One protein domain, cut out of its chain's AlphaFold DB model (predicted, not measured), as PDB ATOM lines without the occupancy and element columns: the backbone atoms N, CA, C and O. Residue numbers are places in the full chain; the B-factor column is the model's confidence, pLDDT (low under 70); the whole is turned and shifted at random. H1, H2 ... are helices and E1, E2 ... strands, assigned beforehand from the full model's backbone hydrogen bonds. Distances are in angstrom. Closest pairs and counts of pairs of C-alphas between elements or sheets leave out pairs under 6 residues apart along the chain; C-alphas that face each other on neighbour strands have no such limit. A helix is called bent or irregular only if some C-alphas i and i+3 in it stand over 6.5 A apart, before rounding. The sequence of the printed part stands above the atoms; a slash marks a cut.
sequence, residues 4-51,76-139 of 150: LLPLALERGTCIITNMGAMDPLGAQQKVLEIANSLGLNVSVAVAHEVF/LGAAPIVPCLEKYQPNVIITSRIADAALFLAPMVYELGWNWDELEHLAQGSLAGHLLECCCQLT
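Overview. This is residues 4 to 51 and 76 to 139 of the 150 residues of an uncharacterized protein of Glycine max (UniProt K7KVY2). A small three-stranded parallel sheet forms the core, with helix H2 over one face and H3 and H4 over the other; the long helix H5 packs on H4, away from the sheet, and H1 only grazes the sheet. The printed part has 112 residues with five named helices and three named strands, along the chain H1, E1, H2, E2, H3, E3, H4, H5, and the sheet order is E1, E3, E2. The class is mixed, helices and strands. The whole is compact, with a radius of gyration of the C-alphas of 14.5 A and spans of 44 by 37 by 26 A.

Along the chain. H1, residues 4 to 10, begins at C-alpha 4 at (216.677, 151.663, 154.016). E1, residues 15 to 21, is 15.8 A long, and H2, residues 24 to 37, is 20.0 A. E2 holds residues 44 to 47, with C-alpha 44 at (214.285, 165.994, 154.272). After the cut come H3, residues 81 to 88, E3, residues 92 to 96 and 13.5 A long, and H4, residues 102 to 112 and 14.7 A. H5, residues 119 to 137, is 25.9 A and ends at C-alpha 137 at (238.568, 149.016, 165.553). H5 has a kink of 32 degrees near residue 131 and is irregular, with C-alphas 133 and 136 8.8 A apart.

Arrangement. E3 is the inner strand. It is parallel to E1 at 28 degrees, with N 93 and O 15 at 2.8 A, and to E2 at 27 degrees, with N 45 and O 92 at 2.9 A, both within hydrogen-bond range. E1, H2 and E2 make a split strand-helix-strand unit, two parallel strands joined through a helix with E3 between them, and its crossover is right-handed. The helices on both faces give three layers. H2 is 8.7 A over the sheet, over E3, and runs along the strands at 21 degrees on the local plane; the closest C-alphas of H2 and E3 are those of Pro 24 and Ser 96, 5.6 A. On the opposite face, H3 is 9.1 A over the sheet. H3 and H4 are on the same face and touch at Val 82 and Ala 106, the closest C-alphas, 5.7 A, at a steep tilt of 50 degrees. H4 lies over E1. H5, not on the sheet, touches H4, with the C-alphas of Phe 104 and Gly 129 closest at 5.0 A, at a steep tilt of 48 degrees, opposite ways. H1 is close to but not clearly touching H2. In H1, H2 and H3 every O i to N i+4 pair is within hydrogen-bond range; H4 has 6 of 7 and H5 13 of 15.

Size, cuts and confidence. The C-alphas farthest apart, those of Ser 37 and Glu 120, are 44.4 A apart. Residues 52 to 75 are not printed, and C-alphas 51 and 76 are 13.5 A apart across this cut. Of the links printed whole, none is long. The mean pLDDT of the printed part is 94.8, and no printed residue is under 70.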
ATOM      1  N   LEU A   4     216.871 151.259 152.619       96.15
ATOM      2  CA  LEU A   4     216.677 151.663 154.016       96.15
ATOM      3  C   LEU A   4     215.535 152.660 154.210       96.15
ATOM      4  O   LEU A   4     214.929 152.658 155.271       96.15
ATOM      5  N   LEU A   5     215.234 153.501 153.215       97.67
ATOM      6  CA  LEU A   5     214.231 154.556 153.366       97.67
ATOM      7  C   LEU A   5     212.817 154.000 153.627       97.67
ATOM      8  O   LEU A   5     212.194 154.478 154.573       97.67
ATOM      9  N   PRO A   6     212.318 152.978 152.894       97.77
ATOM     10  CA  PRO A   6     211.011 152.393 153.199       97.77
ATOM     11  C   PRO A   6     210.949 151.819 154.620       97.77
ATOM     12  O   PRO A   6     210.009 152.096 155.359       97.77
ATOM     13  N   LEU A   7     211.988 151.078 155.019       97.82
ATOM     14  CA  LEU A   7     212.064 150.453 156.339       97.82
ATOM     15  C   LEU A   7     212.154 151.494 157.464       97.82
ATOM     16  O   LEU A   7     211.513 151.340 158.498       97.82
ATOM     17  N   ALA A   8     212.929 152.561 157.265       97.74
ATOM     18  CA  ALA A   8     213.059 153.641 158.233       97.74
ATOM     19  C   ALA A   8     211.723 154.364 158.445       97.74
ATOM     20  O   ALA A   8     211.344 154.606 159.588       97.74
ATOM     21  N   LEU A   9     210.966 154.631 157.375       97.52
ATOM     22  CA  LEU A   9     209.631 155.228 157.483       97.52
ATOM     23  C   LEU A   9     208.638 154.313 158.197       97.52
ATOM     24  O   LEU A   9     207.936 154.771 159.094       97.52
ATOM     25  N   GLU A  10     208.605 153.024 157.844       97.03
ATOM     26  CA  GLU A  10     207.744 152.033 158.504       97.03
ATOM     27  C   GLU A  10     208.005 151.974 160.018       97.03
ATOM     28  O   GLU A  10     207.081 151.819 160.815       97.03
ATOM     29  N   ARG A  11     209.270 152.129 160.423       97.38
ATOM     30  CA  ARG A  11     209.708 152.095 161.825       97.38
ATOM     31  C   ARG A  11     209.736 153.462 162.507       97.38
ATOM     32  O   ARG A  11     210.161 153.529 163.656       97.38
ATOM     33  N   GLY A  12     209.339 154.540 161.828       96.32
ATOM     34  CA  GLY A  12     209.429 155.901 162.368       96.32
ATOM     35  C   GLY A  12     210.856 156.324 162.745       96.32
ATOM     36  O   GLY A  12     211.044 157.121 163.655       96.32
ATOM     37  N   THR A  13     211.873 155.762 162.088       97.07
ATOM     38  CA  THR A  13     213.289 156.031 162.363       97.07
ATOM     39  C   THR A  13     213.796 157.171 161.482       97.07
ATOM     40  O   THR A  13     213.711 157.097 160.256       97.07
ATOM     41  N   CYS A  14     214.367 158.211 162.092       97.97
ATOM     42  CA  CYS A  14     215.047 159.283 161.365       97.97
ATOM     43  C   CYS A  14     216.413 158.803 160.844       97.97
ATOM     44  O   CYS A  14     217.210 158.244 161.597       97.97
ATOM     45  N   ILE A  15     216.708 159.044 159.564       98.06
ATOM     46  CA  ILE A  15     218.037 158.801 158.988       98.06
ATOM     47  C   ILE A  15     218.845 160.096 159.047       98.06
ATOM     48  O   ILE A  15     218.503 161.062 158.372       98.06
ATOM     49  N   ILE A  16     219.962 160.102 159.769       97.78
ATOM     50  CA  ILE A  16     220.910 161.225 159.799       97.78
ATOM     51  C   ILE A  16     222.166 160.815 159.033       97.78
ATOM     52  O   ILE A  16     222.715 159.740 159.268       97.78
ATOM     53  N   THR A  17     222.613 161.636 158.084       96.62
ATOM     54  CA  THR A  17     223.753 161.302 157.223       96.62
ATOM     55  C   THR A  17     224.588 162.519 156.853       96.62
ATOM     56  O   THR A  17     224.050 163.581 156.557       96.62
ATOM     57  N   ASN A  18     225.908 162.345 156.784       95.02
ATOM     58  CA  ASN A  18     226.852 163.339 156.269       95.02
ATOM     59  C   ASN A  18     227.203 163.152 154.783       95.02
ATOM     60  O   ASN A  18     228.190 163.698 154.283       95.02
ATOM     61  N   MET A  19     226.373 162.396 154.057       94.97
ATOM     62  CA  MET A  19     226.516 162.145 152.619       94.97
ATOM     63  C   MET A  19     226.164 163.352 151.730       94.97
ATOM     64  O   MET A  19     226.165 163.212 150.510       94.97
ATOM     65  N   GLY A  20     225.879 164.531 152.297       93.62
ATOM     66  CA  GLY A  20     225.740 165.760 151.515       93.62
ATOM     67  C   GLY A  20     227.072 166.256 150.954       93.62
ATOM     68  O   GLY A  20     227.108 166.808 149.860       93.62
ATOM     69  N   ALA A  21     228.181 166.006 151.665       89.95
ATOM     70  CA  ALA A  21     229.532 166.388 151.251       89.95
ATOM     71  C   ALA A  21     229.605 167.851 150.750       89.95
ATOM     72  O   ALA A  21     229.351 168.759 151.541       89.95
ATOM     73  N   MET A  22     229.944 168.054 149.468       87.62
ATOM     74  CA  MET A  22     230.031 169.363 148.799       87.62
ATOM     75  C   MET A  22     228.682 169.945 148.380       87.62
ATOM     76  O   MET A  22     228.569 171.153 148.201       87.62
ATOM     77  N   ASP A  23     227.684 169.088 148.165       92.05
ATOM     78  CA  ASP A  23     226.383 169.470 147.618       92.05
ATOM     79  C   ASP A  23     225.235 168.873 148.452       92.05
ATOM     80  O   ASP A  23     224.540 167.942 148.025       92.05
ATOM     81  N   PRO A  24     225.015 169.391 149.675       94.45
ATOM     82  CA  PRO A  24     223.944 168.910 150.544       94.45
ATOM     83  C   PRO A  24     222.546 169.110 149.944       94.45
ATOM     84  O   PRO A  24     221.650 168.307 150.203       94.45
ATOM     85  N   LEU A  25     222.360 170.149 149.122       95.54
ATOM     86  CA  LEU A  25     221.091 170.430 148.447       95.54
ATOM     87  C   LEU A  25     220.838 169.454 147.291       95.54
ATOM     88  O   LEU A  25     219.736 168.922 147.169       95.54
ATOM     89  N   GLY A  26     221.851 169.141 146.483       96.66
ATOM     90  CA  GLY A  26     221.752 168.089 145.471       96.66
ATOM     91  C   GLY A  26     221.535 166.711 146.091       96.66
ATOM     92  O   GLY A  26     220.720 165.931 145.595       96.66
ATOM     93  N   ALA A  27     222.169 166.421 147.230       97.08
ATOM     94  CA  ALA A  27     221.895 165.205 147.989       97.08
ATOM     95  C   ALA A  27     220.440 165.154 148.492       97.08
ATOM     96  O   ALA A  27     219.790 164.117 148.349       97.08
ATOM     97  N   GLN A  28     219.890 166.265 149.004       97.98
ATOM     98  CA  GLN A  28     218.470 166.373 149.374       97.98
ATOM     99  C   GLN A  28     217.562 166.083 148.185       97.98
ATOM    100  O   GLN A  28     216.679 165.226 148.282       97.98
ATOM    101  N   GLN A  29     217.806 166.745 147.055       98.03
ATOM    102  CA  GLN A  29     217.044 166.526 145.835       98.03
ATOM    103  C   GLN A  29     217.105 165.055 145.410       98.03
ATOM    104  O   GLN A  29     216.081 164.467 145.061       98.03
ATOM    105  N   LYS A  30     218.275 164.414 145.533       98.08
ATOM    106  CA  LYS A  30     218.425 163.002 145.186       98.08
ATOM    107  C   LYS A  30     217.636 162.069 146.101       98.08
ATOM    108  O   LYS A  30     217.078 161.078 145.631       98.08
ATOM    109  N   VAL A  31     217.569 162.368 147.399       98.16
ATOM    110  CA  VAL A  31     216.727 161.616 148.340       98.16
ATOM    111  C   VAL A  31     215.251 161.763 147.974       98.16
ATOM    112  O   VAL A  31     214.551 160.752 147.926       98.16
ATOM    113  N   LEU A  32     214.795 162.978 147.657       98.24
ATOM    114  CA  LEU A  32     213.414 163.243 147.241       98.24
ATOM    115  C   LEU A  32     213.057 162.526 145.931       98.24
ATOM    116  O   LEU A  32     211.988 161.930 145.834       98.24
ATOM    117  N   GLU A  33     213.953 162.508 144.942       98.29
ATOM    118  CA  GLU A  33     213.779 161.728 143.706       98.29
ATOM    119  C   GLU A  33     213.586 160.235 143.986       98.29
ATOM    120  O   GLU A  33     212.669 159.612 143.448       98.29
ATOM    121  N   ILE A  34     214.435 159.656 144.843       98.12
ATOM    122  CA  ILE A  34     214.348 158.238 145.209       98.12
ATOM    123  C   ILE A  34     213.042 157.967 145.963       98.12
ATOM    124  O   ILE A  34     212.354 157.001 145.641       98.12
ATOM    125  N   ALA A  35     212.666 158.823 146.915       98.13
ATOM    126  CA  ALA A  35     211.411 158.696 147.652       98.13
ATOM    127  C   ALA A  35     210.196 158.723 146.712       98.13
ATOM    128  O   ALA A  35     209.369 157.812 146.755       98.13
ATOM    129  N   ASN A  36     210.158 159.683 145.785       97.78
ATOM    130  CA  ASN A  36     209.112 159.786 144.768       97.78
ATOM    131  C   ASN A  36     209.044 158.530 143.888       97.78
ATOM    132  O   ASN A  36     207.953 158.026 143.630       97.78
ATOM    133  N   SER A  37     210.190 157.978 143.469       98.02
ATOM    134  CA  SER A  37     210.232 156.739 142.671       98.02
ATOM    135  C   SER A  37     209.693 155.509 143.414       98.02
ATOM    136  O   SER A  37     209.226 154.563 142.783       98.02
ATOM    137  N   LEU A  38     209.723 155.537 144.749       97.70
ATOM    138  CA  LEU A  38     209.197 154.494 145.629       97.70
ATOM    139  C   LEU A  38     207.747 154.762 146.071       97.70
ATOM    140  O   LEU A  38     207.191 153.967 146.824       97.70
ATOM    141  N   GLY A  39     207.132 155.871 145.639       97.71
ATOM    142  CA  GLY A  39     205.795 156.283 146.082       97.71
ATOM    143  C   GLY A  39     205.738 156.747 147.542       97.71
ATOM    144  O   GLY A  39     204.674 156.710 148.157       97.71
ATOM    145  N   LEU A  40     206.875 157.159 148.111       97.67
ATOM    146  CA  LEU A  40     207.004 157.596 149.499       97.67
ATOM    147  C   LEU A  40     207.024 159.124 149.575       97.67
ATOM    148  O   LEU A  40     207.766 159.778 148.845       97.67
ATOM    149  N   ASN A  41     206.257 159.689 150.506       96.19
ATOM    150  CA  ASN A  41     206.351 161.102 150.862       96.19
ATOM    151  C   ASN A  41     207.235 161.240 152.106       96.19
ATOM    152  O   ASN A  41     206.937 160.632 153.133       96.19
ATOM    153  N   VAL A  42     208.329 161.995 151.994       97.43
ATOM    154  CA  VAL A  42     209.323 162.149 153.063       97.43
ATOM    155  C   VAL A  42     209.711 163.606 153.248       97.43
ATOM    156  O   VAL A  42     209.872 164.347 152.277       97.43
ATOM    157  N   SER A  43     209.930 164.009 154.495       97.84
ATOM    158  CA  SER A  43     210.559 165.283 154.832       97.84
ATOM    159  C   SER A  43     212.076 165.113 154.935       97.84
ATOM    160  O   SER A  43     212.580 164.202 155.596       97.84
ATOM    161  N   VAL A  44     212.817 165.999 154.268       98.19
ATOM    162  CA  VAL A  44     214.285 165.994 154.272       98.19
ATOM    163  C   VAL A  44     214.793 167.357 154.718       98.19
ATOM    164  O   VAL A  44     214.593 168.347 154.014       98.19
ATOM    165  N   ALA A  45     215.458 167.415 155.869       97.93
ATOM    166  CA  ALA A  45     216.146 168.612 156.337       97.93
ATOM    167  C   ALA A  45     217.618 168.591 155.919       97.93
ATOM    168  O   ALA A  45     218.223 167.526 155.774       97.93
ATOM    169  N   VAL A  46     218.201 169.779 155.763       96.98
ATOM    170  CA  VAL A  46     219.613 169.942 155.421       96.98
ATOM    171  C   VAL A  46     220.287 170.838 156.450       96.98
ATOM    172  O   VAL A  46     219.820 171.947 156.701       96.98
ATOM    173  N   ALA A  47     221.394 170.369 157.020       94.77
ATOM    174  CA  ALA A  47     222.239 171.133 157.929       94.77
ATOM    175  C   ALA A  47     223.630 171.299 157.305       94.77
ATOM    176  O   ALA A  47     224.426 170.361 157.271       94.77
ATOM    177  N   HIS A  48     223.924 172.481 156.769       92.52
ATOM    178  CA  HIS A  48     225.168 172.715 156.043       92.52
ATOM    179  C   HIS A  48     225.783 174.078 156.340       92.52
ATOM    180  O   HIS A  48     225.100 175.004 156.780       92.52
ATOM    181  N   GLU A  49     227.084 174.196 156.081       86.94
ATOM    182  CA  GLU A  49     227.770 175.483 156.118       86.94
ATOM    183  C   GLU A  49     227.349 176.361 154.932       86.94
ATOM    184  O   GLU A  49     227.095 175.879 153.825       86.94
ATOM    185  N   VAL A  50     227.278 177.670 155.171       81.85
ATOM    186  CA  VAL A  50     226.996 178.676 154.146       81.85
ATOM    187  C   VAL A  50     228.108 179.717 154.139       81.85
ATOM    188  O   VAL A  50     228.443 180.295 155.172       81.85
ATOM    189  N   PHE A  51     228.673 179.984 152.961       75.04
ATOM    190  CA  PHE A  51     229.620 181.081 152.787       75.04
ATOM    191  C   PHE A  51     228.862 182.409 152.756       75.04
ATOM    192  O   PHE A  51     228.157 182.716 151.795       75.04
ATOM    193  N   LEU A  76     231.670 170.465 160.598       92.14
ATOM    194  CA  LEU A  76     230.754 170.928 161.629       92.14
ATOM    195  C   LEU A  76     230.741 169.962 162.834       92.14
ATOM    196  O   LEU A  76     231.199 168.819 162.751       92.14
ATOM    197  N   GLY A  77     230.200 170.421 163.963       94.74
ATOM    198  CA  GLY A  77     229.852 169.576 165.113       94.74
ATOM    199  C   GLY A  77     228.376 169.169 165.097       94.74
ATOM    200  O   GLY A  77     227.672 169.450 164.138       94.74
ATOM    201  N   ALA A  78     227.879 168.566 166.181       96.76
ATOM    202  CA  ALA A  78     226.487 168.099 166.301       96.76
ATOM    203  C   ALA A  78     225.432 169.223 166.339       96.76
ATOM    204  O   ALA A  78     224.266 168.996 166.017       96.76
ATOM    205  N   ALA A  79     225.839 170.441 166.707       95.79
ATOM    206  CA  ALA A  79     224.939 171.567 166.950       95.79
ATOM    207  C   ALA A  79     223.974 171.912 165.799       95.79
ATOM    208  O   ALA A  79     222.830 172.221 166.100       95.79
ATOM    209  N   PRO A  80     224.340 171.839 164.504       95.26
ATOM    210  CA  PRO A  80     223.410 172.118 163.409       95.26
ATOM    211  C   PRO A  80     222.339 171.037 163.198       95.26
ATOM    212  O   PRO A  80     221.293 171.338 162.632       95.26
ATOM    213  N   ILE A  81     222.574 169.795 163.641       97.82
ATOM    214  CA  ILE A  81     221.608 168.692 163.499       97.82
ATOM    215  C   ILE A  81     220.461 168.846 164.508       97.82
ATOM    216  O   ILE A  81     219.305 168.607 164.165       97.82
ATOM    217  N   VAL A  82     220.763 169.255 165.744       97.69
ATOM    218  CA  VAL A  82     219.779 169.294 166.842       97.69
ATOM    219  C   VAL A  82     218.580 170.209 166.529       97.69
ATOM    220  O   VAL A  82     217.452 169.727 166.605       97.69
ATOM    221  N   PRO A  83     218.749 171.450 166.026       96.16
ATOM    222  CA  PRO A  83     217.629 172.285 165.601       96.16
ATOM    223  C   PRO A  83     216.805 171.686 164.459       96.16
ATOM    224  O   PRO A  83     215.619 171.999 164.342       96.16
ATOM    225  N   CYS A  84     217.403 170.854 163.594       96.78
ATOM    226  CA  CYS A  84     216.645 170.144 162.566       96.78
ATOM    227  C   CYS A  84     215.687 169.131 163.199       96.78
ATOM    228  O   CYS A  84     214.523 169.075 162.801       96.78
ATOM    229  N   LEU A  85     216.161 168.381 164.198       97.39
ATOM    230  CA  LEU A  85     215.345 167.441 164.967       97.39
ATOM    231  C   LEU A  85     214.255 168.176 165.758       97.39
ATOM    232  O   LEU A  85     213.080 167.865 165.597       97.39
ATOM    233  N   GLU A  86     214.612 169.209 166.523       95.99
ATOM    234  CA  GLU A  86     213.683 169.963 167.378       95.99
ATOM    235  C   GLU A  86     212.555 170.648 166.600       95.99
ATOM    236  O   GLU A  86     211.397 170.607 167.016       95.99
ATOM    237  N   LYS A  87     212.884 171.303 165.479       95.31
ATOM    238  CA  LYS A  87     211.925 172.151 164.756       95.31
ATOM    239  C   LYS A  87     211.117 171.399 163.713       95.31
ATOM    240  O   LYS A  87     209.966 171.759 163.482       95.31
ATOM    241  N   TYR A  88     211.725 170.420 163.045       94.56
ATOM    242  CA  TYR A  88     211.135 169.823 161.845       94.56
ATOM    243  C   TYR A  88     210.855 168.329 161.969       94.56
ATOM    244  O   TYR A  88     210.077 167.832 161.158       94.56
ATOM    245  N   GLN A  89     211.478 167.624 162.927       94.71
ATOM    246  CA  GLN A  89     211.390 166.162 163.083       94.71
ATOM    247  C   GLN A  89     211.381 165.419 161.728       94.71
ATOM    248  O   GLN A  89     210.431 164.701 161.401       94.71
ATOM    249  N   PRO A  90     212.387 165.659 160.868       97.46
ATOM    250  CA  PRO A  90     212.361 165.186 159.495       97.46
ATOM    251  C   PRO A  90     212.591 163.672 159.422       97.46
ATOM    252  O   PRO A  90     213.232 163.085 160.293       97.46
ATOM    253  N   ASN A  91     212.151 163.029 158.340       98.14
ATOM    254  CA  ASN A  91     212.468 161.616 158.110       98.14
ATOM    255  C   ASN A  91     213.951 161.406 157.775       98.14
ATOM    256  O   ASN A  91     214.523 160.368 158.107       98.14
ATOM    257  N   VAL A  92     214.568 162.384 157.107       98.44
ATOM    258  CA  VAL A  92     215.987 162.357 156.745       98.44
ATOM    259  C   VAL A  92     216.641 163.703 157.065       98.44
ATOM    260  O   VAL A  92     216.110 164.754 156.714       98.44
ATOM    261  N   ILE A  93     217.816 163.679 157.686       98.36
ATOM    262  CA  ILE A  93     218.704 164.833 157.848       98.36
ATOM    263  C   ILE A  93     219.960 164.582 157.029       98.36
ATOM    264  O   ILE A  93     220.651 163.582 157.225       98.36
ATOM    265  N   ILE A  94     220.270 165.508 156.128       97.70
ATOM    266  CA  ILE A  94     221.497 165.490 155.336       97.70
ATOM    267  C   ILE A  94     222.390 166.623 155.808       97.70
ATOM    268  O   ILE A  94     221.968 167.777 155.851       97.70
ATOM    269  N   THR A  95     223.638 166.315 156.125       96.59
ATOM    270  CA  THR A  95     224.630 167.324 156.476       96.59
ATOM    271  C   THR A  95     225.680 167.488 155.387       96.59
ATOM    272  O   THR A  95     225.928 166.573 154.594       96.59
ATOM    273  N   SER A  96     226.343 168.648 155.378       93.07
ATOM    274  CA  SER A  96     227.670 168.788 154.760       93.07
ATOM    275  C   SER A  96     228.713 167.972 155.540       93.07
ATOM    276  O   SER A  96     228.368 167.088 156.335       93.07
ATOM    277  N   ARG A  97     230.008 168.260 155.345       92.63
ATOM    278  CA  ARG A  97     231.043 167.694 156.216       92.63
ATOM    279  C   ARG A  97     230.748 168.050 157.676       92.63
ATOM    280  O   ARG A  97     230.587 169.205 158.055       92.63
ATOM    281  N   ILE A  98     230.686 167.012 158.487       94.86
ATOM    282  CA  ILE A  98     230.500 167.064 159.929       94.86
ATOM    283  C   ILE A  98     231.446 166.027 160.524       94.86
ATOM    284  O   ILE A  98     231.791 165.057 159.842       94.86
ATOM    285  N   ALA A  99     231.893 166.230 161.759       94.67
ATOM    286  CA  ALA A  99     232.610 165.191 162.484       94.67
ATOM    287  C   ALA A  99     231.741 163.930 162.535       94.67
ATOM    288  O   ALA A  99     230.580 164.010 162.924       94.67
ATOM    289  N   ASP A 100     232.272 162.770 162.157       94.95
ATOM    290  CA  ASP A 100     231.457 161.557 162.038       94.95
ATOM    291  C   ASP A 100     230.829 161.155 163.394       94.95
ATOM    292  O   ASP A 100     229.658 160.785 163.462       94.95
ATOM    293  N   ALA A 101     231.535 161.396 164.508       95.50
ATOM    294  CA  ALA A 101     231.003 161.245 165.868       95.50
ATOM    295  C   ALA A 101     229.765 162.125 166.156       95.50
ATOM    296  O   ALA A 101     228.929 161.777 166.994       95.50
ATOM    297  N   ALA A 102     229.610 163.253 165.458       96.89
ATOM    298  CA  ALA A 102     228.469 164.149 165.618       96.89
ATOM    299  C   ALA A 102     227.147 163.524 165.151       96.89
ATOM    300  O   ALA A 102     226.092 163.910 165.655       96.89
ATOM    301  N   LEU A 103     227.200 162.550 164.232       96.96
ATOM    302  CA  LEU A 103     226.027 161.792 163.783       96.96
ATOM    303  C   LEU A 103     225.397 160.981 164.922       96.96
ATOM    304  O   LEU A 103     224.201 160.712 164.885       96.96
ATOM    305  N   PHE A 104     226.187 160.635 165.943       96.76
ATOM    306  CA  PHE A 104     225.736 159.946 167.151       96.76
ATOM    307  C   PHE A 104     225.465 160.921 168.298       96.76
ATOM    308  O   PHE A 104     224.464 160.789 168.998       96.76
ATOM    309  N   LEU A 105     226.328 161.930 168.464       97.99
ATOM    310  CA  LEU A 105     226.177 162.927 169.521       97.99
ATOM    311  C   LEU A 105     224.887 163.744 169.364       97.99
ATOM    312  O   LEU A 105     224.236 164.027 170.360       97.99
ATOM    313  N   ALA A 106     224.490 164.113 168.142       98.15
ATOM    314  CA  ALA A 106     223.276 164.903 167.934       98.15
ATOM    315  C   ALA A 106     221.993 164.184 168.407       98.15
ATOM    316  O   ALA A 106     221.247 164.796 169.173       98.15
ATOM    317  N   PRO A 107     221.742 162.907 168.046       97.80
ATOM    318  CA  PRO A 107     220.679 162.114 168.658       97.80
ATOM    319  C   PRO A 107     220.767 162.025 170.179       97.80
ATOM    320  O   PRO A 107     219.740 162.123 170.830       97.80
ATOM    321  N   MET A 108     221.962 161.870 170.761       97.58
ATOM    322  CA  MET A 108     222.106 161.826 172.223       97.58
ATOM    323  C   MET A 108     221.672 163.144 172.863       97.58
ATOM    324  O   MET A 108     220.885 163.127 173.800       97.58
ATOM    325  N   VAL A 109     222.129 164.279 172.325       98.12
ATOM    326  CA  VAL A 109     221.736 165.609 172.814       98.12
ATOM    327  C   VAL A 109     220.221 165.798 172.721       98.12
ATOM    328  O   VAL A 109     219.605 166.245 173.683       98.12
ATOM    329  N   TYR A 110     219.618 165.411 171.595       97.96
ATOM    330  CA  TYR A 110     218.183 165.555 171.360       97.96
ATOM    331  C   TYR A 110     217.325 164.608 172.221       97.96
ATOM    332  O   TYR A 110     216.438 165.066 172.934       97.96
ATOM    333  N   GLU A 111     217.593 163.300 172.189       97.21
ATOM    334  CA  GLU A 111     216.769 162.273 172.845       97.21
ATOM    335  C   GLU A 111     216.961 162.238 174.366       97.21
ATOM    336  O   GLU A 111     216.027 161.936 175.106       97.21
ATOM    337  N   LEU A 112     218.172 162.540 174.853       97.60
ATOM    338  CA  LEU A 112     218.469 162.570 176.290       97.60
ATOM    339  C   LEU A 112     218.246 163.955 176.909       97.60
ATOM    340  O   LEU A 112     218.354 164.095 178.127       97.60
ATOM    341  N   GLY A 113     217.924 164.965 176.092       96.74
ATOM    342  CA  GLY A 113     217.647 166.327 176.543       96.74
ATOM    343  C   GLY A 113     218.856 167.021 177.169       96.74
ATOM    344  O   GLY A 113     218.689 167.787 178.117       96.74
ATOM    345  N   TRP A 114     220.066 166.727 176.685       97.25
ATOM    346  CA  TRP A 114     221.290 167.330 177.213       97.25
ATOM    347  C   TRP A 114     221.428 168.785 176.787       97.25
ATOM    348  O   TRP A 114     221.126 169.157 175.651       97.25
ATOM    349  N   ASN A 115     221.968 169.602 177.684       96.78
ATOM    350  CA  ASN A 115     222.275 170.994 177.389       96.78
ATOM    351  C   ASN A 115     223.718 171.157 176.881       96.78
ATOM    352  O   ASN A 115     224.614 170.376 177.198       96.78
ATOM    353  N   TRP A 116     223.969 172.210 176.097       96.57
ATOM    354  CA  TRP A 116     225.298 172.479 175.521       96.57
ATOM    355  C   TRP A 116     226.352 172.949 176.542       96.57
ATOM    356  O   TRP A 116     227.532 173.042 176.205       96.57
ATOM    357  N   ASP A 117     225.944 173.249 177.773       97.47
ATOM    358  CA  ASP A 117     226.808 173.582 178.908       97.47
ATOM    359  C   ASP A 117     227.122 172.368 179.804       97.47
ATOM    360  O   ASP A 117     228.023 172.438 180.644       97.47
ATOM    361  N   GLU A 118     226.472 171.222 179.586       97.63
ATOM    362  CA  GLU A 118     226.742 169.967 180.291       97.63
ATOM    363  C   GLU A 118     227.967 169.251 179.701       97.63
ATOM    364  O   GLU A 118     227.886 168.181 179.092       97.63
ATOM    365  N   LEU A 119     229.144 169.854 179.883       97.99
ATOM    366  CA  LEU A 119     230.393 169.417 179.249       97.99
ATOM    367  C   LEU A 119     230.764 167.955 179.540       97.99
ATOM    368  O   LEU A 119     231.383 167.311 178.696       97.99
ATOM    369  N   GLU A 120     230.390 167.422 180.705       98.17
ATOM    370  CA  GLU A 120     230.629 166.018 181.047       98.17
ATOM    371  C   GLU A 120     229.815 165.071 180.155       98.17
ATOM    372  O   GLU A 120     230.387 164.157 179.556       98.17
ATOM    373  N   HIS A 121     228.514 165.330 179.986       98.18
ATOM    374  CA  HIS A 121     227.661 164.558 179.084       98.18
ATOM    375  C   HIS A 121     228.137 164.679 177.634       98.18
ATOM    376  O   HIS A 121     228.266 163.674 176.934       98.18
ATOM    377  N   LEU A 122     228.495 165.887 177.191       98.12
ATOM    378  CA  LEU A 122     229.007 166.106 175.836       98.12
ATOM    379  C   LEU A 122     230.334 165.380 175.592       98.12
ATOM    380  O   LEU A 122     230.537 164.829 174.508       98.12
ATOM    381  N   ALA A 123     231.232 165.340 176.580       97.74
ATOM    382  CA  ALA A 123     232.490 164.606 176.486       97.74
ATOM    383  C   ALA A 123     232.254 163.089 176.413       97.74
ATOM    384  O   ALA A 123     232.827 162.420 175.550       97.74
ATOM    385  N   GLN A 124     231.373 162.552 177.263       97.29
ATOM    386  CA  GLN A 124     230.990 161.138 177.244       97.29
ATOM    387  C   GLN A 124     230.315 160.754 175.923       97.29
ATOM    388  O   GLN A 124     230.683 159.749 175.315       97.29
ATOM    389  N   GLY A 125     229.380 161.574 175.436       97.72
ATOM    390  CA  GLY A 125     228.706 161.368 174.157       97.72
ATOM    391  C   GLY A 125     229.651 161.477 172.965       97.72
ATOM    392  O   GLY A 125     229.546 160.693 172.028       97.72
ATOM    393  N   SER A 126     230.625 162.391 173.007       96.52
ATOM    394  CA  SER A 126     231.652 162.510 171.962       96.52
ATOM    395  C   SER A 126     232.551 161.276 171.915       96.52
ATOM    396  O   SER A 126     232.833 160.764 170.833       96.52
ATOM    397  N   LEU A 127     232.963 160.762 173.080       95.52
ATOM    398  CA  LEU A 127     233.710 159.511 173.175       95.52
ATOM    399  C   LEU A 127     232.873 158.341 172.650       95.52
ATOM    400  O   LEU A 127     233.333 157.614 171.777       95.52
ATOM    401  N   ALA A 128     231.638 158.185 173.126       94.70
ATOM    402  CA  ALA A 128     230.733 157.136 172.666       94.70
ATOM    403  C   ALA A 128     230.485 157.215 171.150       94.70
ATOM    404  O   ALA A 128     230.536 156.197 170.468       94.70
ATOM    405  N   GLY A 129     230.287 158.418 170.605       95.39
ATOM    406  CA  GLY A 129     230.116 158.646 169.174       95.39
ATOM    407  C   GLY A 129     231.358 158.295 168.358       95.39
ATOM    408  O   GLY A 129     231.234 157.645 167.326       95.39
ATOM    409  N   HIS A 130     232.558 158.650 168.828       92.42
ATOM    410  CA  HIS A 130     233.812 158.235 168.187       92.42
ATOM    411  C   HIS A 130     233.964 156.709 168.182       92.42
ATOM    412  O   HIS A 130     234.311 156.113 167.165       92.42
ATOM    413  N   LEU A 131     233.646 156.071 169.310       91.63
ATOM    414  CA  LEU A 131     233.689 154.623 169.445       91.63
ATOM    415  C   LEU A 131     232.704 153.926 168.480       91.63
ATOM    416  O   LEU A 131     233.067 152.971 167.793       91.63
ATOM    417  N   LEU A 132     231.466 154.419 168.395       91.12
ATOM    418  CA  LEU A 132     230.426 153.874 167.515       91.12
ATOM    419  C   LEU A 132     230.717 154.097 166.031       91.12
ATOM    420  O   LEU A 132     230.298 153.296 165.206       91.12
ATOM    421  N   GLU A 133     231.437 155.152 165.680       87.96
ATOM    422  CA  GLU A 133     231.840 155.426 164.304       87.96
ATOM    423  C   GLU A 133     232.948 154.475 163.839       87.96
ATOM    424  O   GLU A 133     232.800 153.782 162.833       87.96
ATOM    425  N   CYS A 134     234.011 154.351 164.636       83.79
ATOM    426  CA  CYS A 134     235.159 153.502 164.328       83.79
ATOM    427  C   CYS A 134     234.852 151.991 164.413       83.79
ATOM    428  O   CYS A 134     235.658 151.176 163.949       83.79
ATOM    429  N   CYS A 135     233.697 151.609 164.987       75.14
ATOM    430  CA  CYS A 135     233.107 150.263 165.004       75.14
ATOM    431  C   CYS A 135     234.141 149.136 165.206       75.14
ATOM    432  O   CYS A 135     234.527 148.794 166.325       75.14
ATOM    433  N   CYS A 136     234.594 148.554 164.088       70.15
ATOM    434  CA  CYS A 136     235.451 147.378 164.001       70.15
ATOM    435  C   CYS A 136     236.796 147.551 164.709       70.15
ATOM    436  O   CYS A 136     237.371 146.562 165.155       70.15
ATOM    437  N   GLN A 137     237.314 148.775 164.835       74.27
ATOM    438  CA  GLN A 137     238.568 149.016 165.553       74.27
ATOM    439  C   GLN A 137     238.479 148.612 167.030       74.27
ATOM    440  O   GLN A 137     239.455 148.114 167.587       74.27
ATOM    441  N   LEU A 138     237.302 148.740 167.644       71.21
ATOM    442  CA  LEU A 138     237.112 148.465 169.069       71.21
ATOM    443  C   LEU A 138     237.012 146.985 169.402       71.21
ATOM    444  O   LEU A 138     237.389 146.567 170.491       71.21
ATOM    445  N   THR A 139     236.501 146.185 168.470       77.73
ATOM    446  CA  THR A 139     236.328 144.738 168.653       77.73
ATOM    447  C   THR A 139     237.544 143.936 168.187       77.73
ATOM    448  O   THR A 139     237.484 142.711 168.129       77.73
TER     449      THR A 139